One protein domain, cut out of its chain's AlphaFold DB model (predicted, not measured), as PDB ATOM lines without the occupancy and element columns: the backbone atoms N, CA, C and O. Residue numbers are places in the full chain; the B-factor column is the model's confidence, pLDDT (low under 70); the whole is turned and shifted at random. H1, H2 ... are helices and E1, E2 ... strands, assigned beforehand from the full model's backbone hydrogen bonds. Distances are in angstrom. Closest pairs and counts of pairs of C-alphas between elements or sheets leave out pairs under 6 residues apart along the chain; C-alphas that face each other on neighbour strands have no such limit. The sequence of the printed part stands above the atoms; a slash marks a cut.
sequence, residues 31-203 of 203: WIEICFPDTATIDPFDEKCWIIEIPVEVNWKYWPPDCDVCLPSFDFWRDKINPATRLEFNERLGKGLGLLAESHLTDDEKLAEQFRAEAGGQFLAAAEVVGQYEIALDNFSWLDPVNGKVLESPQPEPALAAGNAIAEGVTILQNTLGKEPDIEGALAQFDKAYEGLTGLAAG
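What this domain is: This is residues 31 to 203 of the 203 residues of an uncharacterized protein of Glycomyces albidus (UniProt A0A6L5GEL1). Picture one curved layer with a helical hairpin across it: H1 and H2 lie side by side at one end of the layer, the strand hairpin E1 and E2 comes next to H1, and the small sheet E3 E4 E5 carries the layer on past E1, while the hairpin H3 and H4 covers one side. The printed part has 173 residues, with four named helices and five named strands in the order E1 E2 E3 H1 H2 E4 E5 H3 H4. The sheets E1 - E2 and E3 - E4 - E5 are antiparallel, and the class is mixed, helices and strands. The whole is compact, with a radius of gyration of the C-alphas of 15.4 A, and only just flat, spanning 47 by 40 by 22 A.

Where its parts are: Find C-alpha 31 at (35.274, 35.593, 4.347); from there E1 runs to residue 37, 19.7 A. E2 is residues 47 to 54, 21.1 A, and E3 is residues 71 to 75. Look next at C-alpha 83 at (28.777, 36.743, -22.430), where H1 begins; it ends at residue 105, 33.0 A on. H2 is residues 109 to 129, 30.5 A. E4 is residues 139 to 143 and E5 residues 150 to 152. H3, residues 157 to 174, measures 25.3 A, and H4, residues 183 to 202, measures 28.1 A and ends at C-alpha 202 at (28.926, 43.887, 10.480).

How they stand to each other: In the hairpin E1 and E2, look for N 34 and O 50, within hydrogen-bond range at 2.8 A. The closest C-alphas of E1 and E3, Cys 35 and Ser 73, are 4.5 A apart. E3 and E4 are antiparallel, with N 73 and O 141 at 2.8 A; in the hairpin E4 and E5, N 151 and O 142 are 2.8 A apart. H3 is on this sheet at a height over the sheet of 10.1 A, over E3 and E4: two layers, a helix on one face of a sheet. The closest C-alphas of E2 and H1, Ile 52 and Gly 98, are 5.2 A apart. H1 and H2 touch as a helical hairpin, closest at Ser 103 and Ala 112, 4.1 A, at a shallow tilt of 15 degrees, opposite ways. H3 and H4 form another, closest at Ala 162 and Ala 193, 3.9 A. With its residues 183 to 187 alone, H4 touches H2, closest at Gly 120 and Ile 183, 6.0 A, about perpendicular at 77 degrees. H1 and H3 are apart. Every O i to N i+4 pair is within range in H1, H2 and H3, and 15 of 16 in H4.

The domain as a whole: The two C-alphas farthest apart, Asp 66 and Lys 179, are 48.3 A from each other. The printed part has no cut; the link from E2 to E3 is long, 16 residues. Mean pLDDT of the printed part is 88.9; look for values under 70 at residues 39 to 45 and 153 to 156.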
ATOM      1  N   TRP A  31      35.371  35.637   5.799       87.12
ATOM      2  CA  TRP A  31      35.274  35.593   4.347       87.12
ATOM      3  C   TRP A  31      33.819  35.770   3.933       87.12
ATOM      4  O   TRP A  31      32.948  35.049   4.427       87.12
ATOM      5  N   ILE A  32      33.568  36.706   3.023       87.75
ATOM      6  CA  ILE A  32      32.300  36.816   2.304       87.75
ATOM      7  C   ILE A  32      32.528  36.434   0.848       87.75
ATOM      8  O   ILE A  32      33.572  36.729   0.271       87.75
ATOM      9  N   GLU A  33      31.555  35.764   0.252       91.44
ATOM     10  CA  GLU A  33      31.590  35.409  -1.160       91.44
ATOM     11  C   GLU A  33      30.592  36.289  -1.909       91.44
ATOM     12  O   GLU A  33      29.404  36.290  -1.600       91.44
ATOM     13  N   ILE A  34      31.096  37.087  -2.848       91.50
ATOM     14  CA  ILE A  34      30.317  38.051  -3.627       91.50
ATOM     15  C   ILE A  34      30.194  37.560  -5.049       91.50
ATOM     16  O   ILE A  34      31.201  37.254  -5.682       91.50
ATOM     17  N   CYS A  35      28.976  37.541  -5.561       91.88
ATOM     18  CA  CYS A  35      28.677  37.014  -6.872       91.88
ATOM     19  C   CYS A  35      28.286  38.109  -7.865       91.88
ATOM     20  O   CYS A  35      27.760  39.168  -7.512       91.88
ATOM     21  N   PHE A  36      28.600  37.849  -9.130       90.38
ATOM     22  CA  PHE A  36      28.204  38.671 -10.260       90.38
ATOM     23  C   PHE A  36      27.495  37.776 -11.273       90.38
ATOM     24  O   PHE A  36      28.075  36.754 -11.665       90.38
ATOM     25  N   PRO A  37      26.298  38.150 -11.750       82.62
ATOM     26  CA  PRO A  37      25.594  37.365 -12.745       82.62
ATOM     27  C   PRO A  37      26.415  37.246 -14.032       82.62
ATOM     28  O   PRO A  37      26.791  38.243 -14.661       82.62
ATOM     29  N   ASP A  38      26.671  36.013 -14.451       71.88
ATOM     30  CA  ASP A  38      27.172  35.659 -15.773       71.88
ATOM     31  C   ASP A  38      25.962  35.284 -16.639       71.88
ATOM     32  O   ASP A  38      25.700  34.133 -16.958       71.88
ATOM     33  N   THR A  39      25.121  36.270 -16.974       58.62
ATOM     34  CA  THR A  39      23.806  36.015 -17.603       58.62
ATOM     35  C   THR A  39      23.887  35.670 -19.096       58.62
ATOM     36  O   THR A  39      23.100  36.150 -19.918       58.62
ATOM     37  N   ALA A  40      24.835  34.814 -19.483       54.56
ATOM     38  CA  ALA A  40      24.812  34.104 -20.758       54.56
ATOM     39  C   ALA A  40      23.566  33.213 -20.887       54.56
ATOM     40  O   ALA A  40      23.101  32.920 -21.995       54.56
ATOM     41  N   THR A  41      23.019  32.805 -19.742       51.47
ATOM     42  CA  THR A  41      21.857  31.939 -19.610       51.47
ATOM     43  C   THR A  41      20.797  32.565 -18.691       51.47
ATOM     44  O   THR A  41      20.998  33.617 -18.092       51.47
ATOM     45  N   ILE A  42      19.613  31.946 -18.634       55.00
ATOM     46  CA  ILE A  42      18.539  32.285 -17.675       55.00
ATOM     47  C   ILE A  42      18.767  31.519 -16.353       55.00
ATOM     48  O   ILE A  42      17.861  31.423 -15.528       55.00
ATOM     49  N   ASP A  43      19.928  30.875 -16.196       65.94
ATOM     50  CA  ASP A  43      20.232  30.018 -15.061       65.94
ATOM     51  C   ASP A  43      20.818  30.865 -13.919       65.94
ATOM     52  O   ASP A  43      21.885  31.451 -14.095       65.94
ATOM     53  N   PRO A  44      20.155  30.946 -12.754       58.47
ATOM     54  CA  PRO A  44      20.678  31.670 -11.598       58.47
ATOM     55  C   PRO A  44      21.939  31.031 -10.985       58.47
ATOM     56  O   PRO A  44      22.519  31.613 -10.080       58.47
ATOM     57  N   PHE A  45      22.378  29.851 -11.440       64.06
ATOM     58  CA  PHE A  45      23.682  29.283 -11.068       64.06
ATOM     59  C   PHE A  45      24.843  29.769 -11.941       64.06
ATOM     60  O   PHE A  45      25.999  29.471 -11.639       64.06
ATOM     61  N   ASP A  46      24.556  30.493 -13.021       75.94
ATOM     62  CA  ASP A  46      25.565  31.091 -13.890       75.94
ATOM     63  C   ASP A  46      26.040  32.406 -13.252       75.94
ATOM     64  O   ASP A  46      25.785  33.503 -13.741       75.94
ATOM     65  N   GLU A  47      26.658  32.303 -12.074       81.31
ATOM     66  CA  GLU A  47      27.254  33.429 -11.362       81.31
ATOM     67  C   GLU A  47      28.754  33.217 -11.177       81.31
ATOM     68  O   GLU A  47      29.239  32.113 -10.908       81.31
ATOM     69  N   LYS A  48      29.509  34.310 -11.286       86.62
ATOM     70  CA  LYS A  48      30.926  34.326 -10.950       86.62
ATOM     71  C   LYS A  48      31.106  34.913  -9.560       86.62
ATOM     72  O   LYS A  48      31.008  36.125  -9.380       86.62
ATOM     73  N   CYS A  49      31.418  34.045  -8.608       90.06
ATOM     74  CA  CYS A  49      31.620  34.425  -7.221       90.06
ATOM     75  C   CYS A  49      33.101  34.608  -6.861       90.06
ATOM     76  O   CYS A  49      33.988  33.948  -7.412       90.06
ATOM     77  N   TRP A  50      33.353  35.535  -5.940       89.81
ATOM     78  CA  TRP A  50      34.668  35.953  -5.481       89.81
ATOM     79  C   TRP A  50      34.690  36.028  -3.968       89.81
ATOM     80  O   TRP A  50      33.871  36.706  -3.349       89.81
ATOM     81  N   ILE A  51      35.658  35.337  -3.383       89.75
ATOM     82  CA  ILE A  51      35.884  35.340  -1.946       89.75
ATOM     83  C   ILE A  51      36.692  36.590  -1.589       89.75
ATOM     84  O   ILE A  51      37.763  36.822  -2.151       89.75
ATOM     85  N   ILE A  52      36.169  37.384  -0.660       90.31
ATOM     86  CA  ILE A  52      36.764  38.628  -0.176       90.31
ATOM     87  C   ILE A  52      36.829  38.561   1.351       90.31
ATOM     88  O   ILE A  52      35.853  38.199   2.010       90.31
ATOM     89  N   GLU A  53      37.986  38.895   1.917       90.56
ATOM     90  CA  GLU A  53      38.165  38.987   3.367       90.56
ATOM     91  C   GLU A  53      37.748  40.371   3.869       90.56
ATOM     92  O   GLU A  53      38.066  41.392   3.260       90.56
ATOM     93  N   ILE A  54      37.047  40.412   4.996       89.38
ATOM     94  CA  ILE A  54      36.575  41.641   5.646       89.38
ATOM     95  C   ILE A  54      37.027  41.666   7.110       89.38
ATOM     96  O   ILE A  54      36.991  40.622   7.756       89.38
ATOM     97  N   PRO A  55      37.390  42.824   7.692       90.31
ATOM     98  CA  PRO A  55      38.013  42.915   9.018       90.31
ATOM     99  C   PRO A  55      37.002  42.845  10.181       90.31
ATOM    100  O   PRO A  55      37.178  43.505  11.208       90.31
ATOM    101  N   VAL A  56      35.897  42.116  10.015       87.06
ATOM    102  CA  VAL A  56      34.812  42.016  11.002       87.06
ATOM    103  C   VAL A  56      34.260  40.598  11.072       87.06
ATOM    104  O   VAL A  56      34.284  39.860  10.087       87.06
ATOM    105  N   GLU A  57      33.705  40.228  12.227       84.75
ATOM    106  CA  GLU A  57      32.865  39.036  12.329       84.75
ATOM    107  C   GLU A  57      31.530  39.254  11.608       84.75
ATOM    108  O   GLU A  57      30.913  40.314  11.742       84.75
ATOM    109  N   VAL A  58      31.081  38.248  10.847       82.88
ATOM    110  CA  VAL A  58      29.808  38.336  10.120       82.88
ATOM    111  C   VAL A  58      28.642  38.288  11.101       82.88
ATOM    112  O   VAL A  58      28.450  37.335  11.859       82.88
ATOM    113  N   ASN A  59      27.819  39.319  11.020       81.94
ATOM    114  CA  ASN A  59      26.535  39.469  11.660       81.94
ATOM    115  C   ASN A  59      25.440  39.359  10.595       81.94
ATOM    116  O   ASN A  59      25.225  40.253   9.779       81.94
ATOM    117  N   TRP A  60      24.680  38.271  10.657       77.81
ATOM    118  CA  TRP A  60      23.627  37.918   9.700       77.81
ATOM    119  C   TRP A  60      22.384  38.826   9.750       77.81
ATOM    120  O   TRP A  60      21.342  38.481   9.204       77.81
ATOM    121  N   LYS A  61      22.455  39.995  10.400       82.31
ATOM    122  CA  LYS A  61      21.341  40.947  10.537       82.31
ATOM    123  C   LYS A  61      20.741  41.375   9.199       82.31
ATOM    124  O   LYS A  61      19.536  41.606   9.129       82.31
ATOM    125  N   TYR A  62      21.575  41.525   8.174       80.50
ATOM    126  CA  TYR A  62      21.145  41.936   6.839       80.50
ATOM    127  C   TYR A  62      20.915  40.769   5.879       80.50
ATOM    128  O   TYR A  62      20.391  40.984   4.787       80.50
ATOM    129  N   TRP A  63      21.260  39.548   6.290       84.56
ATOM    130  CA  TRP A  63      20.986  38.359   5.500       84.56
ATOM    131  C   TRP A  63      19.491  38.046   5.504       84.56
ATOM    132  O   TRP A  63      18.782  38.379   6.463       84.56
ATOM    133  N   PRO A  64      18.983  37.385   4.452       84.50
ATOM    134  CA  PRO A  64      17.621  36.887   4.459       84.50
ATOM    135  C   PRO A  64      17.391  35.991   5.692       84.50
ATOM    136  O   PRO A  64      18.168  35.062   5.910       84.50
ATOM    137  N   PRO A  65      16.318  36.207   6.482       81.12
ATOM    138  CA  PRO A  65      16.085  35.460   7.726       81.12
ATOM    139  C   PRO A  65      16.040  33.936   7.558       81.12
ATOM    140  O   PRO A  65      16.353  33.203   8.492       81.12
ATOM    141  N   ASP A  66      15.651  33.476   6.368       80.56
ATOM    142  CA  ASP A  66      15.506  32.061   6.028       80.56
ATOM    143  C   ASP A  66      16.708  31.507   5.229       80.56
ATOM    144  O   ASP A  66      16.613  30.406   4.689       80.56
ATOM    145  N   CYS A  67      17.810  32.263   5.093       77.06
ATOM    146  CA  CYS A  67      18.978  31.863   4.298       77.06
ATOM    147  C   CYS A  67      20.279  32.540   4.776       77.06
ATOM    148  O   CYS A  67      20.688  33.581   4.264       77.06
ATOM    149  N   ASP A  68      20.959  31.913   5.736       76.62
ATOM    150  CA  ASP A  68      22.280  32.320   6.241       76.62
ATOM    151  C   ASP A  68      23.435  31.945   5.296       76.62
ATOM    152  O   ASP A  68      24.514  32.519   5.367       76.62
ATOM    153  N   VAL A  69      23.203  31.022   4.363       84.56
ATOM    154  CA  VAL A  69      24.163  30.644   3.309       84.56
ATOM    155  C   VAL A  69      24.040  31.486   2.038       84.56
ATOM    156  O   VAL A  69      24.762  31.239   1.075       84.56
ATOM    157  N   CYS A  70      23.105  32.438   1.998       88.25
ATOM    158  CA  CYS A  70      22.871  33.233   0.801       88.25
ATOM    159  C   CYS A  70      24.043  34.172   0.502       88.25
ATOM    160  O   CYS A  70      24.617  34.789   1.401       88.25
ATOM    161  N   LEU A  71      24.359  34.305  -0.784       89.94
ATOM    162  CA  LEU A  71      25.481  35.087  -1.283       89.94
ATOM    163  C   LEU A  71      24.992  36.442  -1.821       89.94
ATOM    164  O   LEU A  71      23.996  36.471  -2.550       89.94
ATOM    165  N   PRO A  72      25.644  37.568  -1.480       91.00
ATOM    166  CA  PRO A  72      25.367  38.854  -2.108       91.00
ATOM    167  C   PRO A  72      25.697  38.812  -3.606       91.00
ATOM    168  O   PRO A  72      26.834  38.526  -3.978       91.00
ATOM    169  N   SER A  73      24.724  39.145  -4.454       91.50
ATOM    170  CA  SER A  73      24.867  39.195  -5.912       91.50
ATOM    171  C   SER A  73      24.598  40.603  -6.446       91.50
ATOM    172  O   SER A  73      23.542  41.189  -6.178       91.50
ATOM    173  N   PHE A  74      25.561  41.155  -7.189       91.62
ATOM    174  CA  PHE A  74      25.489  42.489  -7.792       91.62
ATOM    175  C   PHE A  74      25.331  42.391  -9.306       91.62
ATOM    176  O   PHE A  74      26.230  41.910  -9.996       91.62
ATOM    177  N   ASP A  75      24.224  42.912  -9.830       89.62
ATOM    178  CA  ASP A  75      23.987  42.995 -11.268       89.62
ATOM    179  C   ASP A  75      24.284  44.406 -11.783       89.62
ATOM    180  O   ASP A  75      23.664  45.383 -11.354       89.62
ATOM    181  N   PHE A  76      25.229  44.510 -12.718       90.56
ATOM    182  CA  PHE A  76      25.602  45.764 -13.378       90.56
ATOM    183  C   PHE A  76      25.052  45.887 -14.806       90.56
ATOM    184  O   PHE A  76      25.408  46.811 -15.543       90.56
ATOM    185  N   TRP A  77      24.228  44.934 -15.247       84.94
ATOM    186  CA  TRP A  77      23.940  44.728 -16.660       84.94
ATOM    187  C   TRP A  77      22.465  44.933 -17.000       84.94
ATOM    188  O   TRP A  77      21.683  43.989 -17.077       84.94
ATOM    189  N   ARG A  78      22.101  46.169 -17.351       73.12
ATOM    190  CA  ARG A  78      20.744  46.480 -17.850       73.12
ATOM    191  C   ARG A  78      20.511  45.960 -19.269       73.12
ATOM    192  O   ARG A  78      19.419  45.515 -19.622       73.12
ATOM    193  N   ASP A  79      21.560  46.019 -20.085       72.19
ATOM    194  CA  ASP A  79      21.541  45.616 -21.487       72.19
ATOM    195  C   ASP A  79      22.161  44.235 -21.692       72.19
ATOM    196  O   ASP A  79      23.066  43.807 -20.971       72.19
ATOM    197  N   LYS A  80      21.712  43.538 -22.745       74.31
ATOM    198  CA  LYS A  80      22.328  42.282 -23.189       74.31
ATOM    199  C   LYS A  80      23.713  42.555 -23.771       74.31
ATOM    200  O   LYS A  80      23.832  43.068 -24.880       74.31
ATOM    201  N   ILE A  81      24.743  42.146 -23.040       79.88
ATOM    202  CA  ILE A  81      26.149  42.251 -23.446       79.88
ATOM    203  C   ILE A  81      26.658  40.867 -23.841       79.88
ATOM    204  O   ILE A  81      26.098  39.843 -23.446       79.88
ATOM    205  N   ASN A  82      27.702  40.833 -24.668       84.88
ATOM    206  CA  ASN A  82      28.360  39.587 -25.032       84.88
ATOM    207  C   ASN A  82      28.798  38.821 -23.761       84.88
ATOM    208  O   ASN A  82      29.531  39.395 -22.951       84.88
ATOM    209  N   PRO A  83      28.411  37.542 -23.599       83.56
ATOM    210  CA  PRO A  83      28.777  36.743 -22.430       83.56
ATOM    211  C   PRO A  83      30.274  36.707 -22.118       83.56
ATOM    212  O   PRO A  83      30.668  36.889 -20.974       83.56
ATOM    213  N   ALA A  84      31.129  36.564 -23.134       86.94
ATOM    214  CA  ALA A  84      32.574  36.513 -22.926       86.94
ATOM    215  C   ALA A  84      33.124  37.839 -22.375       86.94
ATOM    216  O   ALA A  84      34.010  37.832 -21.528       86.94
ATOM    217  N   THR A  85      32.568  38.972 -22.817       89.56
ATOM    218  CA  THR A  85      32.916  40.297 -22.282       89.56
ATOM    219  C   THR A  85      32.499  40.435 -20.820       89.56
ATOM    220  O   THR A  85      33.264  40.967 -20.023       89.56
ATOM    221  N   ARG A  86      31.306  39.950 -20.456       86.88
ATOM    222  CA  ARG A  86      30.832  39.990 -19.065       86.88
ATOM    223  C   ARG A  86      31.684  39.125 -18.153       86.88
ATOM    224  O   ARG A  86      32.112  39.609 -17.112       86.88
ATOM    225  N   LEU A  87      31.962  37.888 -18.564       87.69
ATOM    226  CA  LEU A  87      32.825  36.982 -17.815       87.69
ATOM    227  C   LEU A  87      34.198  37.619 -17.587       87.69
ATOM    228  O   LEU A  87      34.646  37.716 -16.451       87.69
ATOM    229  N   GLU A  88      34.838  38.124 -18.643       92.12
ATOM    230  CA  GLU A  88      36.153  38.753 -18.519       92.12
ATOM    231  C   GLU A  88      36.121  39.997 -17.610       92.12
ATOM    232  O   GLU A  88      37.029  40.191 -16.798       92.12
ATOM    233  N   PHE A  89      35.067  40.814 -17.687       93.62
ATOM    234  CA  PHE A  89      34.860  41.938 -16.772       93.62
ATOM    235  C   PHE A  89      34.717  41.476 -15.320       93.62
ATOM    236  O   PHE A  89      35.471  41.941 -14.466       93.62
ATOM    237  N   ASN A  90      33.799  40.545 -15.047       92.31
ATOM    238  CA  ASN A  90      33.528  40.020 -13.708       92.31
ATOM    239  C   ASN A  90      34.788  39.380 -13.110       92.31
ATOM    240  O   ASN A  90      35.038  39.508 -11.911       92.31
ATOM    241  N   GLU A  91      35.609  38.714 -13.932       92.38
ATOM    242  CA  GLU A  91      36.844  38.096 -13.460       92.38
ATOM    243  C   GLU A  91      37.905  39.107 -13.042       92.38
ATOM    244  O   GLU A  91      38.537  38.965 -11.992       92.38
ATOM    245  N   ARG A  92      38.089  40.152 -13.847       96.69
ATOM    246  CA  ARG A  92      39.029  41.229 -13.534       96.69
ATOM    247  C   ARG A  92      38.543  42.046 -12.342       96.69
ATOM    248  O   ARG A  92      39.327  42.318 -11.437       96.69
ATOM    249  N   LEU A  93      37.252  42.373 -12.306       96.56
ATOM    250  CA  LEU A  93      36.635  43.107 -11.208       96.56
ATOM    251  C   LEU A  93      36.789  42.354  -9.885       96.56
ATOM    252  O   LEU A  93      37.321  42.906  -8.924       96.56
ATOM    253  N   GLY A  94      36.387  41.084  -9.841       94.62
ATOM    254  CA  GLY A  94      36.463  40.279  -8.629       94.62
ATOM    255  C   GLY A  94      37.894  40.048  -8.142       94.62
ATOM    256  O   GLY A  94      38.165  40.173  -6.948       94.62
ATOM    257  N   LYS A  95      38.846  39.821  -9.057       96.19
ATOM    258  CA  LYS A  95      40.269  39.761  -8.697       96.19
ATOM    259  C   LYS A  95      40.770  41.088  -8.120       96.19
ATOM    260  O   LYS A  95      41.537  41.079  -7.160       96.19
ATOM    261  N   GLY A  96      40.347  42.216  -8.692       97.88
ATOM    262  CA  GLY A  96      40.665  43.543  -8.167       97.88
ATOM    263  C   GLY A  96      40.124  43.752  -6.753       97.88
ATOM    264  O   GLY A  96      40.858  44.229  -5.895       97.88
ATOM    265  N   LEU A  97      38.883  43.335  -6.480       97.12
ATOM    266  CA  LEU A  97      38.283  43.418  -5.143       97.12
ATOM    267  C   LEU A  97      39.038  42.565  -4.116       97.12
ATOM    268  O   LEU A  97      39.285  43.037  -3.008       97.12
ATOM    269  N   GLY A  98      39.449  41.348  -4.486       95.12
ATOM    270  CA  GLY A  98      40.261  40.487  -3.620       95.12
ATOM    271  C   GLY A  98      41.614  41.114  -3.269       95.12
ATOM    272  O   GLY A  98      41.958  41.218  -2.096       95.12
ATOM    273  N   LEU A  99      42.343  41.622  -4.270       96.94
ATOM    274  CA  LEU A  99      43.615  42.325  -4.053       96.94
ATOM    275  C   LEU A  99      43.437  43.595  -3.212       96.94
ATOM    276  O   LEU A  99      44.267  43.896  -2.357       96.94
ATOM    277  N   LEU A 100      42.352  44.341  -3.431       97.38
ATOM    278  CA  LEU A 100      42.064  45.524  -2.632       97.38
ATOM    279  C   LEU A 100      41.845  45.141  -1.166       97.38
ATOM    280  O   LEU A 100      42.437  45.763  -0.290       97.38
ATOM    281  N   ALA A 101      41.076  44.089  -0.894       95.06
ATOM    282  CA  ALA A 101      40.894  43.582   0.462       95.06
ATOM    283  C   ALA A 101      42.221  43.152   1.106       95.06
ATOM    284  O   ALA A 101      42.519  43.575   2.220       95.06
ATOM    285  N   GLU A 102      43.069  42.408   0.387       94.81
ATOM    286  CA  GLU A 102      44.413  42.050   0.869       94.81
ATOM    287  C   GLU A 102      45.258  43.295   1.197       94.81
ATOM    288  O   GLU A 102      45.994  43.305   2.185       94.81
ATOM    289  N   SER A 103      45.112  44.379   0.424       96.00
ATOM    290  CA  SER A 103      45.800  45.648   0.696       96.00
ATOM    291  C   SER A 103      45.334  46.341   1.982       96.00
ATOM    292  O   SER A 103      46.146  46.983   2.643       96.00
ATOM    293  N   HIS A 104      44.058  46.196   2.361       94.00
ATOM    294  CA  HIS A 104      43.495  46.767   3.594       94.00
ATOM    295  C   HIS A 104      43.873  45.973   4.847       94.00
ATOM    296  O   HIS A 104      43.857  46.521   5.949       94.00
ATOM    297  N   LEU A 105      44.179  44.684   4.692       92.06
ATOM    298  CA  LEU A 105      44.352  43.752   5.808       92.06
ATOM    299  C   LEU A 105      45.813  43.453   6.149       92.06
ATOM    300  O   LEU A 105      46.092  42.940   7.231       92.06
ATOM    301  N   THR A 106      46.748  43.742   5.244       91.69
ATOM    302  CA  THR A 106      48.172  43.486   5.478       91.69
ATOM    303  C   THR A 106      48.832  44.598   6.301       91.69
ATOM    304  O   THR A 106      48.693  45.781   6.002       91.69
ATOM    305  N   ASP A 107      49.621  44.213   7.309       91.88
ATOM    306  CA  ASP A 107      50.404  45.143   8.140       91.88
ATOM    307  C   ASP A 107      51.726  45.594   7.468       91.88
ATOM    308  O   ASP A 107      52.387  46.524   7.935       91.88
ATOM    309  N   ASP A 108      52.158  44.926   6.388       96.25
ATOM    310  CA  ASP A 108      53.346  45.325   5.619       96.25
ATOM    311  C   ASP A 108      52.972  46.419   4.611       96.25
ATOM    312  O   ASP A 108      52.383  46.134   3.568       96.25
ATOM    313  N   GLU A 109      53.360  47.664   4.906       96.25
ATOM    314  CA  GLU A 109      53.070  48.845   4.077       96.25
ATOM    315  C   GLU A 109      53.471  48.666   2.604       96.25
ATOM    316  O   GLU A 109      52.738  49.078   1.708       96.25
ATOM    317  N   LYS A 110      54.605  48.014   2.318       97.25
ATOM    318  CA  LYS A 110      55.049  47.822   0.927       97.25
ATOM    319  C   LYS A 110      54.195  46.797   0.206       97.25
ATOM    320  O   LYS A 110      53.944  46.933  -0.990       97.25
ATOM    321  N   LEU A 111      53.790  45.754   0.922       94.75
ATOM    322  CA  LEU A 111      52.910  44.736   0.376       94.75
ATOM    323  C   LEU A 111      51.492  45.293   0.174       94.75
ATOM    324  O   LEU A 111      50.886  45.015  -0.857       94.75
ATOM    325  N   ALA A 112      51.009  46.146   1.086       95.88
ATOM    326  CA  ALA A 112      49.753  46.880   0.929       95.88
ATOM    327  C   ALA A 112      49.772  47.752  -0.334       95.88
ATOM    328  O   ALA A 112      48.872  47.662  -1.169       95.88
ATOM    329  N   GLU A 113      50.830  48.552  -0.519       97.62
ATOM    330  CA  GLU A 113      51.020  49.378  -1.717       97.62
ATOM    331  C   GLU A 113      51.049  48.532  -2.998       97.62
ATOM    332  O   GLU A 113      50.431  48.901  -4.000       97.62
ATOM    333  N   GLN A 114      51.726  47.379  -2.968       98.06
ATOM    334  CA  GLN A 114      51.772  46.462  -4.103       98.06
ATOM    335  C   GLN A 114      50.378  45.918  -4.442       98.06
ATOM    336  O   GLN A 114      49.953  46.021  -5.594       98.06
ATOM    337  N   PHE A 115      49.652  45.373  -3.463       98.25
ATOM    338  CA  PHE A 115      48.310  44.839  -3.687       98.25
ATOM    339  C   PHE A 115      47.340  45.910  -4.178       98.25
ATOM    340  O   PHE A 115      46.586  45.664  -5.118       98.25
ATOM    341  N   ARG A 116      47.413  47.125  -3.626       98.31
ATOM    342  CA  ARG A 116      46.604  48.259  -4.078       98.31
ATOM    343  C   ARG A 116      46.892  48.626  -5.536       98.31
ATOM    344  O   ARG A 116      45.959  48.833  -6.313       98.31
ATOM    345  N   ALA A 117      48.163  48.671  -5.934       98.38
ATOM    346  CA  ALA A 117      48.546  48.940  -7.319       98.38
ATOM    347  C   ALA A 117      48.079  47.824  -8.273       98.38
ATOM    348  O   ALA A 117      47.561  48.102  -9.358       98.38
ATOM    349  N   GLU A 118      48.216  46.559  -7.867       98.56
ATOM    350  CA  GLU A 118      47.731  45.415  -8.642       98.56
ATOM    351  C   GLU A 118      46.200  45.414  -8.768       98.56
ATOM    352  O   GLU A 118      45.686  45.144  -9.858       98.56
ATOM    353  N   ALA A 119      45.478  45.779  -7.703       98.62
ATOM    354  CA  ALA A 119      44.030  45.969  -7.719       98.62
ATOM    355  C   ALA A 119      43.630  47.049  -8.732       98.62
ATOM    356  O   ALA A 119      42.811  46.787  -9.613       98.62
ATOM    357  N   GLY A 120      44.279  48.219  -8.689       98.62
ATOM    358  CA  GLY A 120      44.077  49.299  -9.661       98.62
ATOM    359  C   GLY A 120      44.283  48.839 -11.109       98.62
ATOM    360  O   GLY A 120      43.473  49.150 -11.984       98.62
ATOM    361  N   GLY A 121      45.311  48.022 -11.357       98.50
ATOM    362  CA  GLY A 121      45.552  47.412 -12.667       98.50
ATOM    363  C   GLY A 121      44.449  46.442 -13.111       98.50
ATOM    364  O   GLY A 121      44.070  46.443 -14.283       98.50
ATOM    365  N   GLN A 122      43.901  45.631 -12.199       98.69
ATOM    366  CA  GLN A 122      42.763  44.758 -12.511       98.69
ATOM    367  C   GLN A 122      41.494  45.560 -12.807       98.69
ATOM    368  O   GLN A 122      40.805  45.253 -13.779       98.69
ATOM    369  N   PHE A 123      41.210  46.607 -12.030       98.69
ATOM    370  CA  PHE A 123      40.050  47.465 -12.256       98.69
ATOM    371  C   PHE A 123      40.138  48.223 -13.581       98.69
ATOM    372  O   PHE A 123      39.145  48.288 -14.306       98.69
ATOM    373  N   LEU A 124      41.318  48.740 -13.944       98.62
ATOM    374  CA  LEU A 124      41.518  49.370 -15.251       98.62
ATOM    375  C   LEU A 124      41.265  48.374 -16.381       98.62
ATOM    376  O   LEU A 124      40.504  48.670 -17.298       98.62
ATOM    377  N   ALA A 125      41.838  47.174 -16.284       98.44
ATOM    378  CA  ALA A 125      41.621  46.141 -17.286       98.44
ATOM    379  C   ALA A 125      40.144  45.710 -17.362       98.44
ATOM    380  O   ALA A 125      39.648  45.416 -18.446       98.44
ATOM    381  N   ALA A 126      39.423  45.683 -16.235       97.44
ATOM    382  CA  ALA A 126      37.980  45.456 -16.228       97.44
ATOM    383  C   ALA A 126      37.259  46.569 -17.005       97.44
ATOM    384  O   ALA A 126      36.507  46.276 -17.929       97.44
ATOM    385  N   ALA A 127      37.542  47.839 -16.698       97.62
ATOM    386  CA  ALA A 127      36.944  48.990 -17.373       97.62
ATOM    387  C   ALA A 127      37.231  49.020 -18.887       97.62
ATOM    388  O   ALA A 127      36.348  49.371 -19.668       97.62
ATOM    389  N   GLU A 128      38.429  48.610 -19.320       97.81
ATOM    390  CA  GLU A 128      38.797  48.482 -20.737       97.81
ATOM    391  C   GLU A 128      37.922  47.464 -21.479       97.81
ATOM    392  O   GLU A 128      37.428  47.758 -22.572       97.81
ATOM    393  N   VAL A 129      37.679  46.291 -20.878       95.81
ATOM    394  CA  VAL A 129      36.827  45.228 -21.449       95.81
ATOM    395  C   VAL A 129      35.421  45.748 -21.747       95.81
ATOM    396  O   VAL A 129      34.821  45.407 -22.770       95.81
ATOM    397  N   VAL A 130      34.909  46.618 -20.875       93.75
ATOM    398  CA  VAL A 130      33.555  47.168 -20.968       93.75
ATOM    399  C   VAL A 130      33.515  48.601 -21.478       93.75
ATOM    400  O   VAL A 130      32.477  49.239 -21.375       93.75
ATOM    401  N   GLY A 131      34.594  49.130 -22.057       94.19
ATOM    402  CA  GLY A 131      34.723  50.566 -22.349       94.19
ATOM    403  C   GLY A 131      33.641  51.177 -23.255       94.19
ATOM    404  O   GLY A 131      33.498  52.393 -23.301       94.19
ATOM    405  N   GLN A 132      32.873  50.351 -23.973       90.50
ATOM    406  CA  GLN A 132      31.750  50.772 -24.824       90.50
ATOM    407  C   GLN A 132      30.365  50.651 -24.161       90.50
ATOM    408  O   GLN A 132      29.370  51.016 -24.784       90.50
ATOM    409  N   TYR A 133      30.287  50.097 -22.952       90.75
ATOM    410  CA  TYR A 133      29.042  49.838 -22.234       90.75
ATOM    411  C   TYR A 133      28.935  50.745 -21.014       90.75
ATOM    412  O   TYR A 133      29.924  51.003 -20.334       90.75
ATOM    413  N   GLU A 134      27.726  51.207 -20.721       89.88
ATOM    414  CA  GLU A 134      27.450  51.883 -19.458       89.88
ATOM    415  C   GLU A 134      27.425  50.848 -18.328       89.88
ATOM    416  O   GLU A 134      26.742  49.826 -18.436       89.88
ATOM    417  N   ILE A 135      28.178  51.112 -17.260       91.62
ATOM    418  CA  ILE A 135      28.198  50.288 -16.052       91.62
ATOM    419  C   ILE A 135      27.472  51.047 -14.951       91.62
ATOM    420  O   ILE A 135      27.911  52.103 -14.507       91.62
ATOM    421  N   ALA A 136      26.357  50.487 -14.501       92.62
ATOM    422  CA  ALA A 136      25.561  51.012 -13.405       92.62
ATOM    423  C   ALA A 136      24.988  49.838 -12.619       92.62
ATOM    424  O   ALA A 136      24.651  48.818 -13.214       92.62
ATOM    425  N   LEU A 137      24.855  49.980 -11.301       92.00
ATOM    426  CA  LEU A 137      24.149  48.984 -10.498       92.00
ATOM    427  C   LEU A 137      22.683  48.936 -10.951       92.00
ATOM    428  O   LEU A 137      21.948  49.910 -10.782       92.00
ATOM    429  N   ASP A 138      22.268  47.814 -11.530       88.69
ATOM    430  CA  ASP A 138      20.875  47.573 -11.899       88.69
ATOM    431  C   ASP A 138      20.107  46.978 -10.726       88.69
ATOM    432  O   ASP A 138      19.017  47.443 -10.388       88.69
ATOM    433  N   ASN A 139      20.699  45.972 -10.078       87.19
ATOM    434  CA  ASN A 139      20.059  45.269  -8.981       87.19
ATOM    435  C   ASN A 139      21.066  44.688  -7.984       87.19
ATOM    436  O   ASN A 139      22.203  44.357  -8.318       87.19
ATOM    437  N   PHE A 140      20.593  44.511  -6.755       90.19
ATOM    438  CA  PHE A 140      21.229  43.675  -5.750       90.19
ATOM    439  C   PHE A 140      20.251  42.580  -5.325       90.19
ATOM    440  O   PHE A 140      19.061  42.832  -5.106       90.19
ATOM    441  N   SER A 141      20.751  41.359  -5.188       89.25
ATOM    442  CA  SER A 141      19.948  40.231  -4.733       89.25
ATOM    443  C   SER A 141      20.758  39.274  -3.874       89.25
ATOM    444  O   SER A 141      21.984  39.336  -3.831       89.25
ATOM    445  N   TRP A 142      20.055  38.393  -3.173       89.06
ATOM    446  CA  TRP A 142      20.662  37.299  -2.434       89.06
ATOM    447  C   TRP A 142      20.470  36.005  -3.215       89.06
ATOM    448  O   TRP A 142      19.332  35.603  -3.471       89.06
ATOM    449  N   LEU A 143      21.566  35.347  -3.574       88.25
ATOM    450  CA  LEU A 143      21.552  34.050  -4.234       88.25
ATOM    451  C   LEU A 143      21.604  32.943  -3.182       88.25
ATOM    452  O   LEU A 143      22.557  32.878  -2.414       88.25
ATOM    453  N   ASP A 144      20.619  32.048  -3.162       88.31
ATOM    454  CA  ASP A 144      20.717  30.783  -2.431       88.31
ATOM    455  C   ASP A 144      21.557  29.789  -3.257       88.31
ATOM    456  O   ASP A 144      21.060  29.256  -4.259       88.31
ATOM    457  N   PRO A 145      22.811  29.490  -2.865       85.19
ATOM    458  CA  PRO A 145      23.686  28.625  -3.653       85.19
ATOM    459  C   PRO A 145      23.262  27.147  -3.615       85.19
ATOM    460  O   PRO A 145      23.806  26.331  -4.356       85.19
ATOM    461  N   VAL A 146      22.308  26.763  -2.757       85.12
ATOM    462  CA  VAL A 146      21.845  25.375  -2.622       85.12
ATOM    463  C   VAL A 146      20.763  25.052  -3.647       85.12
ATOM    464  O   VAL A 146      20.736  23.946  -4.190       85.12
ATOM    465  N   ASN A 147      19.844  25.985  -3.896       83.44
ATOM    466  CA  ASN A 147      18.680  25.753  -4.760       83.44
ATOM    467  C   ASN A 147      18.520  26.775  -5.902       83.44
ATOM    468  O   ASN A 147      17.587  26.634  -6.693       83.44
ATOM    469  N   GLY A 148      19.417  27.759  -6.009       78.75
ATOM    470  CA  GLY A 148      19.428  28.767  -7.073       78.75
ATOM    471  C   GLY A 148      18.326  29.814  -6.930       78.75
ATOM    472  O   GLY A 148      18.024  30.541  -7.874       78.75
ATOM    473  N   LYS A 149      17.653  29.880  -5.776       84.25
ATOM    474  CA  LYS A 149      16.611  30.871  -5.531       84.25
ATOM    475  C   LYS A 149      17.252  32.240  -5.349       84.25
ATOM    476  O   LYS A 149      18.016  32.458  -4.415       84.25
ATOM    477  N   VAL A 150      16.843  33.176  -6.196       84.50
ATOM    478  CA  VAL A 150      17.135  34.595  -6.015       84.50
ATOM    479  C   VAL A 150      16.096  35.180  -5.062       84.50
ATOM    480  O   VAL A 150      14.888  35.105  -5.302       84.50
ATOM    481  N   LEU A 151      16.564  35.726  -3.950       84.19
ATOM    482  CA  LEU A 151      15.758  36.480  -3.007       84.19
ATOM    483  C   LEU A 151      16.000  37.962  -3.287       84.19
ATOM    484  O   LEU A 151      17.118  38.461  -3.144       84.19
ATOM    485  N   GLU A 152      14.945  38.659  -3.710       75.00
ATOM    486  CA  GLU A 152      14.985  40.113  -3.849       75.00
ATOM    487  C   GLU A 152      15.407  40.730  -2.522       75.00
ATOM    488  O   GLU A 152      14.978  40.285  -1.453       75.00
ATOM    489  N   SER A 153      16.266  41.741  -2.591       65.00
ATOM    490  CA  SER A 153      16.800  42.373  -1.398       65.00
ATOM    491  C   SER A 153      15.666  43.012  -0.592       65.00
ATOM    492  O   SER A 153      15.102  44.020  -1.030       65.00
ATOM    493  N   PRO A 154      15.355  42.544   0.636       56.59
ATOM    494  CA  PRO A 154      14.885  43.498   1.620       56.59
ATOM    495  C   PRO A 154      16.050  44.466   1.849       56.59
ATOM    496  O   PRO A 154      17.207  44.086   1.676       56.59
ATOM    497  N   GLN A 155      15.758  45.718   2.181       59.06
ATOM    498  CA  GLN A 155      16.753  46.666   2.688       59.06
ATOM    499  C   GLN A 155      17.898  45.964   3.433       59.06
ATOM    500  O   GLN A 155      17.637  45.137   4.313       59.06
ATOM    501  N   PRO A 156      19.144  46.304   3.073       63.59
ATOM    502  CA  PRO A 156      19.684  47.560   3.589       63.59
ATOM    503  C   PRO A 156      20.607  48.325   2.618       63.59
ATOM    504  O   PRO A 156      21.200  47.777   1.692       63.59
ATOM    505  N   GLU A 157      20.771  49.620   2.890       73.31
ATOM    506  CA  GLU A 157      21.630  50.550   2.137       73.31
ATOM    507  C   GLU A 157      23.096  50.105   1.928       73.31
ATOM    508  O   GLU A 157      23.623  50.425   0.867       73.31
ATOM    509  N   PRO A 158      23.793  49.378   2.838       83.12
ATOM    510  CA  PRO A 158      25.217  49.065   2.664       83.12
ATOM    511  C   PRO A 158      25.536  48.245   1.410       83.12
ATOM    512  O   PRO A 158      26.531  48.525   0.747       83.12
ATOM    513  N   ALA A 159      24.675  47.289   1.040       84.88
ATOM    514  CA  ALA A 159      24.846  46.533  -0.199       84.88
ATOM    515  C   ALA A 159      24.687  47.452  -1.419       84.88
ATOM    516  O   ALA A 159      25.573  47.521  -2.268       84.88
ATOM    517  N   LEU A 160      23.608  48.238  -1.474       88.75
ATOM    518  CA  LEU A 160      23.378  49.185  -2.570       88.75
ATOM    519  C   LEU A 160      24.494  50.235  -2.667       88.75
ATOM    520  O   LEU A 160      24.935  50.568  -3.764       88.75
ATOM    521  N   ALA A 161      24.987  50.734  -1.533       90.31
ATOM    522  CA  ALA A 161      26.113  51.657  -1.474       90.31
ATOM    523  C   ALA A 161      27.391  51.020  -2.031       90.31
ATOM    524  O   ALA A 161      28.081  51.660  -2.824       90.31
ATOM    525  N   ALA A 162      27.671  49.759  -1.681       93.56
ATOM    526  CA  ALA A 162      28.812  49.031  -2.219       93.56
ATOM    527  C   ALA A 162      28.714  48.852  -3.738       93.56
ATOM    528  O   ALA A 162      29.638  49.223  -4.458       93.56
ATOM    529  N   GLY A 163      27.572  48.369  -4.239       94.56
ATOM    530  CA  GLY A 163      27.345  48.205  -5.675       94.56
ATOM    531  C   GLY A 163      27.451  49.525  -6.449       94.56
ATOM    532  O   GLY A 163      28.119  49.588  -7.478       94.56
ATOM    533  N   ASN A 164      26.872  50.613  -5.930       95.31
ATOM    534  CA  ASN A 164      26.981  51.938  -6.551       95.31
ATOM    535  C   ASN A 164      28.427  52.449  -6.578       95.31
ATOM    536  O   ASN A 164      28.860  53.012  -7.581       95.31
ATOM    537  N   ALA A 165      29.186  52.240  -5.502       97.50
ATOM    538  CA  ALA A 165      30.585  52.641  -5.441       97.50
ATOM    539  C   ALA A 165      31.464  51.819  -6.404       97.50
ATOM    540  O   ALA A 165      32.338  52.384  -7.061       97.50
ATOM    541  N   ILE A 166      31.183  50.520  -6.573       97.81
ATOM    542  CA  ILE A 166      31.820  49.688  -7.608       97.81
ATOM    543  C   ILE A 166      31.553  50.271  -9.000       97.81
ATOM    544  O   ILE A 166      32.496  50.495  -9.763       97.81
ATOM    545  N   ALA A 167      30.289  50.553  -9.327       97.06
ATOM    546  CA  ALA A 167      29.912  51.099 -10.629       97.06
ATOM    547  C   ALA A 167      30.554  52.473 -10.901       97.06
ATOM    548  O   ALA A 167      31.049  52.718 -12.004       97.06
ATOM    549  N   GLU A 168      30.616  53.348  -9.894       98.19
ATOM    550  CA  GLU A 168      31.277  54.655  -9.994       98.19
ATOM    551  C   GLU A 168      32.790  54.509 -10.223       98.19
ATOM    552  O   GLU A 168      33.351  55.187 -11.082       98.19
ATOM    553  N   GLY A 169      33.457  53.591  -9.511       98.44
ATOM    554  CA  GLY A 169      34.881  53.304  -9.706       98.44
ATOM    555  C   GLY A 169      35.191  52.853 -11.134       98.44
ATOM    556  O   GLY A 169      36.117  53.366 -11.767       98.44
ATOM    557  N   VAL A 170      34.366  51.959 -11.689       98.06
ATOM    558  CA  VAL A 170      34.477  51.542 -13.096       98.06
ATOM    559  C   VAL A 170      34.221  52.718 -14.042       98.06
ATOM    560  O   VAL A 170      34.995  52.926 -14.976       98.06
ATOM    561  N   THR A 171      33.196  53.532 -13.777       97.75
ATOM    562  CA  THR A 171      32.842  54.705 -14.594       97.75
ATOM    563  C   THR A 171      33.972  55.738 -14.647       97.75
ATOM    564  O   THR A 171      34.266  56.278 -15.717       97.75
ATOM    565  N   ILE A 172      34.652  56.003 -13.526       98.31
ATOM    566  CA  ILE A 172      35.831  56.885 -13.484       98.31
ATOM    567  C   ILE A 172      36.903  56.375 -14.454       98.31
ATOM    568  O   ILE A 172      37.389  57.136 -15.294       98.31
ATOM    569  N   LEU A 173      37.213  55.078 -14.407       98.44
ATOM    570  CA  LEU A 173      38.213  54.467 -15.282       98.44
ATOM    571  C   LEU A 173      37.785  54.507 -16.751       98.44
ATOM    572  O   LEU A 173      38.577  54.934 -17.593       98.44
ATOM    573  N   GLN A 174      36.527  54.176 -17.056       97.12
ATOM    574  CA  GLN A 174      35.959  54.264 -18.407       97.12
ATOM    575  C   GLN A 174      36.066  55.680 -18.986       97.12
ATOM    576  O   GLN A 174      36.523  55.868 -20.115       97.12
ATOM    577  N   ASN A 175      35.746  56.698 -18.181       97.00
ATOM    578  CA  ASN A 175      35.876  58.108 -18.551       97.00
ATOM    579  C   ASN A 175      37.329  58.544 -18.778       97.00
ATOM    580  O   ASN A 175      37.567  59.657 -19.268       97.00
ATOM    581  N   THR A 176      38.296  57.697 -18.410       96.31
ATOM    582  CA  THR A 176      39.731  57.896 -18.616       96.31
ATOM    583  C   THR A 176      40.401  57.020 -19.664       96.31
ATOM    584  O   THR A 176      41.583  57.211 -19.945       96.31
ATOM    585  N   LEU A 177      39.641  56.179 -20.364       95.31
ATOM    586  CA  LEU A 177      40.171  55.397 -21.477       95.31
ATOM    587  C   LEU A 177      40.680  56.300 -22.614       95.31
ATOM    588  O   LEU A 177      40.018  57.246 -23.043       95.31
ATOM    589  N   GLY A 178      41.888  56.006 -23.105       92.62
ATOM    590  CA  GLY A 178      42.560  56.790 -24.149       92.62
ATOM    591  C   GLY A 178      43.282  58.055 -23.658       92.62
ATOM    592  O   GLY A 178      43.829  58.795 -24.478       92.62
ATOM    593  N   LYS A 179      43.312  58.301 -22.344       95.69
ATOM    594  CA  LYS A 179      44.142  59.318 -21.675       95.69
ATOM    595  C   LYS A 179      44.838  58.701 -20.454       95.69
ATOM    596  O   LYS A 179      44.783  57.490 -20.267       95.69
ATOM    597  N   GLU A 180      45.521  59.525 -19.660       96.25
ATOM    598  CA  GLU A 180      46.073  59.079 -18.376       96.25
ATOM    599  C   GLU A 180      44.925  58.606 -17.461       96.25
ATOM    600  O   GLU A 180      43.980  59.383 -17.257       96.25
ATOM    601  N   PRO A 181      44.965  57.361 -16.951       96.44
ATOM    602  CA  PRO A 181      43.881  56.808 -16.154       96.44
ATOM    603  C   PRO A 181      43.822  57.431 -14.756       96.44
ATOM    604  O   PRO A 181      44.845  57.590 -14.092       96.44
ATOM    605  N   ASP A 182      42.614  57.733 -14.274       97.75
ATOM    606  CA  ASP A 182      42.400  58.205 -12.896       97.75
ATOM    607  C   ASP A 182      42.253  57.019 -11.931       97.75
ATOM    608  O   ASP A 182      41.169  56.713 -11.427       97.75
ATOM    609  N   ILE A 183      43.361  56.300 -11.726       98.06
ATOM    610  CA  ILE A 183      43.398  55.093 -10.889       98.06
ATOM    611  C   ILE A 183      43.080  55.419  -9.430       98.06
ATOM    612  O   ILE A 183      42.290  54.712  -8.816       98.06
ATOM    613  N   GLU A 184      43.639  56.495  -8.875       98.12
ATOM    614  CA  GLU A 184      43.403  56.857  -7.471       98.12
ATOM    615  C   GLU A 184      41.964  57.325  -7.227       98.12
ATOM    616  O   GLU A 184      41.360  56.944  -6.223       98.12
ATOM    617  N   GLY A 185      41.378  58.092  -8.155       98.00
ATOM    618  CA  GLY A 185      39.969  58.471  -8.081       98.00
ATOM    619  C   GLY A 185      39.045  57.252  -8.094       98.00
ATOM    620  O   GLY A 185      38.084  57.197  -7.325       98.00
ATOM    621  N   ALA A 186      39.366  56.250  -8.917       98.50
ATOM    622  CA  ALA A 186      38.627  54.995  -8.974       98.50
ATOM    623  C   ALA A 186      38.827  54.131  -7.720       98.50
ATOM    624  O   ALA A 186      37.848  53.662  -7.140       98.50
ATOM    625  N   LEU A 187      40.072  53.963  -7.260       98.69
ATOM    626  CA  LEU A 187      40.399  53.219  -6.042       98.69
ATOM    627  C   LEU A 187      39.678  53.794  -4.824       98.69
ATOM    628  O   LEU A 187      39.155  53.024  -4.031       98.69
ATOM    629  N   ALA A 188      39.532  55.117  -4.723       98.56
ATOM    630  CA  ALA A 188      38.754  55.735  -3.652       98.56
ATOM    631  C   ALA A 188      37.266  55.325  -3.651       98.56
ATOM    632  O   ALA A 188      36.625  55.354  -2.602       98.56
ATOM    633  N   GLN A 189      36.685  54.961  -4.800       98.62
ATOM    634  CA  GLN A 189      35.323  54.413  -4.850       98.62
ATOM    635  C   GLN A 189      35.310  52.919  -4.532       98.62
ATOM    636  O   GLN A 189      34.439  52.466  -3.795       98.62
ATOM    637  N   PHE A 190      36.295  52.157  -5.008       98.44
ATOM    638  CA  PHE A 190      36.414  50.748  -4.633       98.44
ATOM    639  C   PHE A 190      36.692  50.566  -3.128       98.44
ATOM    640  O   PHE A 190      36.164  49.637  -2.526       98.44
ATOM    641  N   ASP A 191      37.411  51.492  -2.490       98.12
ATOM    642  CA  ASP A 191      37.587  51.536  -1.033       98.12
ATOM    643  C   ASP A 191      36.242  51.747  -0.319       98.12
ATOM    644  O   ASP A 191      35.903  51.007   0.602       98.12
ATOM    645  N   LYS A 192      35.405  52.681  -0.794       97.38
ATOM    646  CA  LYS A 192      34.038  52.851  -0.263       97.38
ATOM    647  C   LYS A 192      33.179  51.611  -0.473       97.38
ATOM    648  O   LYS A 192      32.325  51.312   0.359       97.38
ATOM    649  N   ALA A 193      33.373  50.897  -1.582       96.62
ATOM    650  CA  ALA A 193      32.684  49.637  -1.798       96.62
ATOM    651  C   ALA A 193      33.096  48.600  -0.753       96.62
ATOM    652  O   ALA A 193      32.231  47.966  -0.152       96.62
ATOM    653  N   TYR A 194      34.395  48.482  -0.480       95.38
ATOM    654  CA  TYR A 194      34.926  47.605   0.558       95.38
ATOM    655  C   TYR A 194      34.393  47.959   1.959       95.38
ATOM    656  O   TYR A 194      33.972  47.077   2.712       95.38
ATOM    657  N   GLU A 195      34.303  49.251   2.289       93.25
ATOM    658  CA  GLU A 195      33.664  49.732   3.521       93.25
ATOM    659  C   GLU A 195      32.170  49.374   3.575       93.25
ATOM    660  O   GLU A 195      31.675  48.918   4.607       93.25
ATOM    661  N   GLY A 196      31.446  49.533   2.462       91.75
ATOM    662  CA  GLY A 196      30.035  49.159   2.346       91.75
ATOM    663  C   GLY A 196      29.804  47.660   2.553       91.75
ATOM    664  O   GLY A 196      28.886  47.274   3.275       91.75
ATOM    665  N   LEU A 197      30.677  46.817   1.997       91.06
ATOM    666  CA  LEU A 197      30.664  45.364   2.189       91.06
ATOM    667  C   LEU A 197      30.993  44.969   3.631       91.06
ATOM    668  O   LEU A 197      30.340  44.098   4.204       91.06
ATOM    669  N   THR A 198      31.946  45.660   4.252       90.75
ATOM    670  CA  THR A 198      32.249  45.494   5.678       90.75
ATOM    671  C   THR A 198      31.042  45.884   6.537       90.75
ATOM    672  O   THR A 198      30.685  45.165   7.467       90.75
ATOM    673  N   GLY A 199      30.354  46.980   6.202       89.75
ATOM    674  CA  GLY A 199      29.124  47.409   6.870       89.75
ATOM    675  C   GLY A 199      27.960  46.434   6.680       89.75
ATOM    676  O   GLY A 199      27.213  46.184   7.625       89.75
ATOM    677  N   LEU A 200      27.830  45.846   5.486       86.94
ATOM    678  CA  LEU A 200      26.876  44.770   5.210       86.94
ATOM    679  C   LEU A 200      27.142  43.570   6.123       86.94
ATOM    680  O   LEU A 200      26.219  43.039   6.730       86.94
ATOM    681  N   ALA A 201      28.396  43.160   6.259       87.38
ATOM    682  CA  ALA A 201      28.741  42.027   7.098       87.38
ATOM    683  C   ALA A 201      28.663  42.319   8.601       87.38
ATOM    684  O   ALA A 201      28.337  41.420   9.359       87.38
ATOM    685  N   ALA A 202      28.932  43.544   9.054       87.12
ATOM    686  CA  ALA A 202      28.926  43.887  10.480       87.12
ATOM    687  C   ALA A 202      27.514  44.025  11.094       87.12
ATOM    688  O   ALA A 202      27.363  43.898  12.314       87.12
ATOM    689  N   GLY A 203      26.480  44.250  10.271       77.31
ATOM    690  CA  GLY A 203      25.073  44.334  10.690       77.31
ATOM    691  C   GLY A 203      24.670  45.633  11.385       77.31
ATOM    692  O   GLY A 203      24.710  45.716  12.628       77.31
TER     693      GLY A 203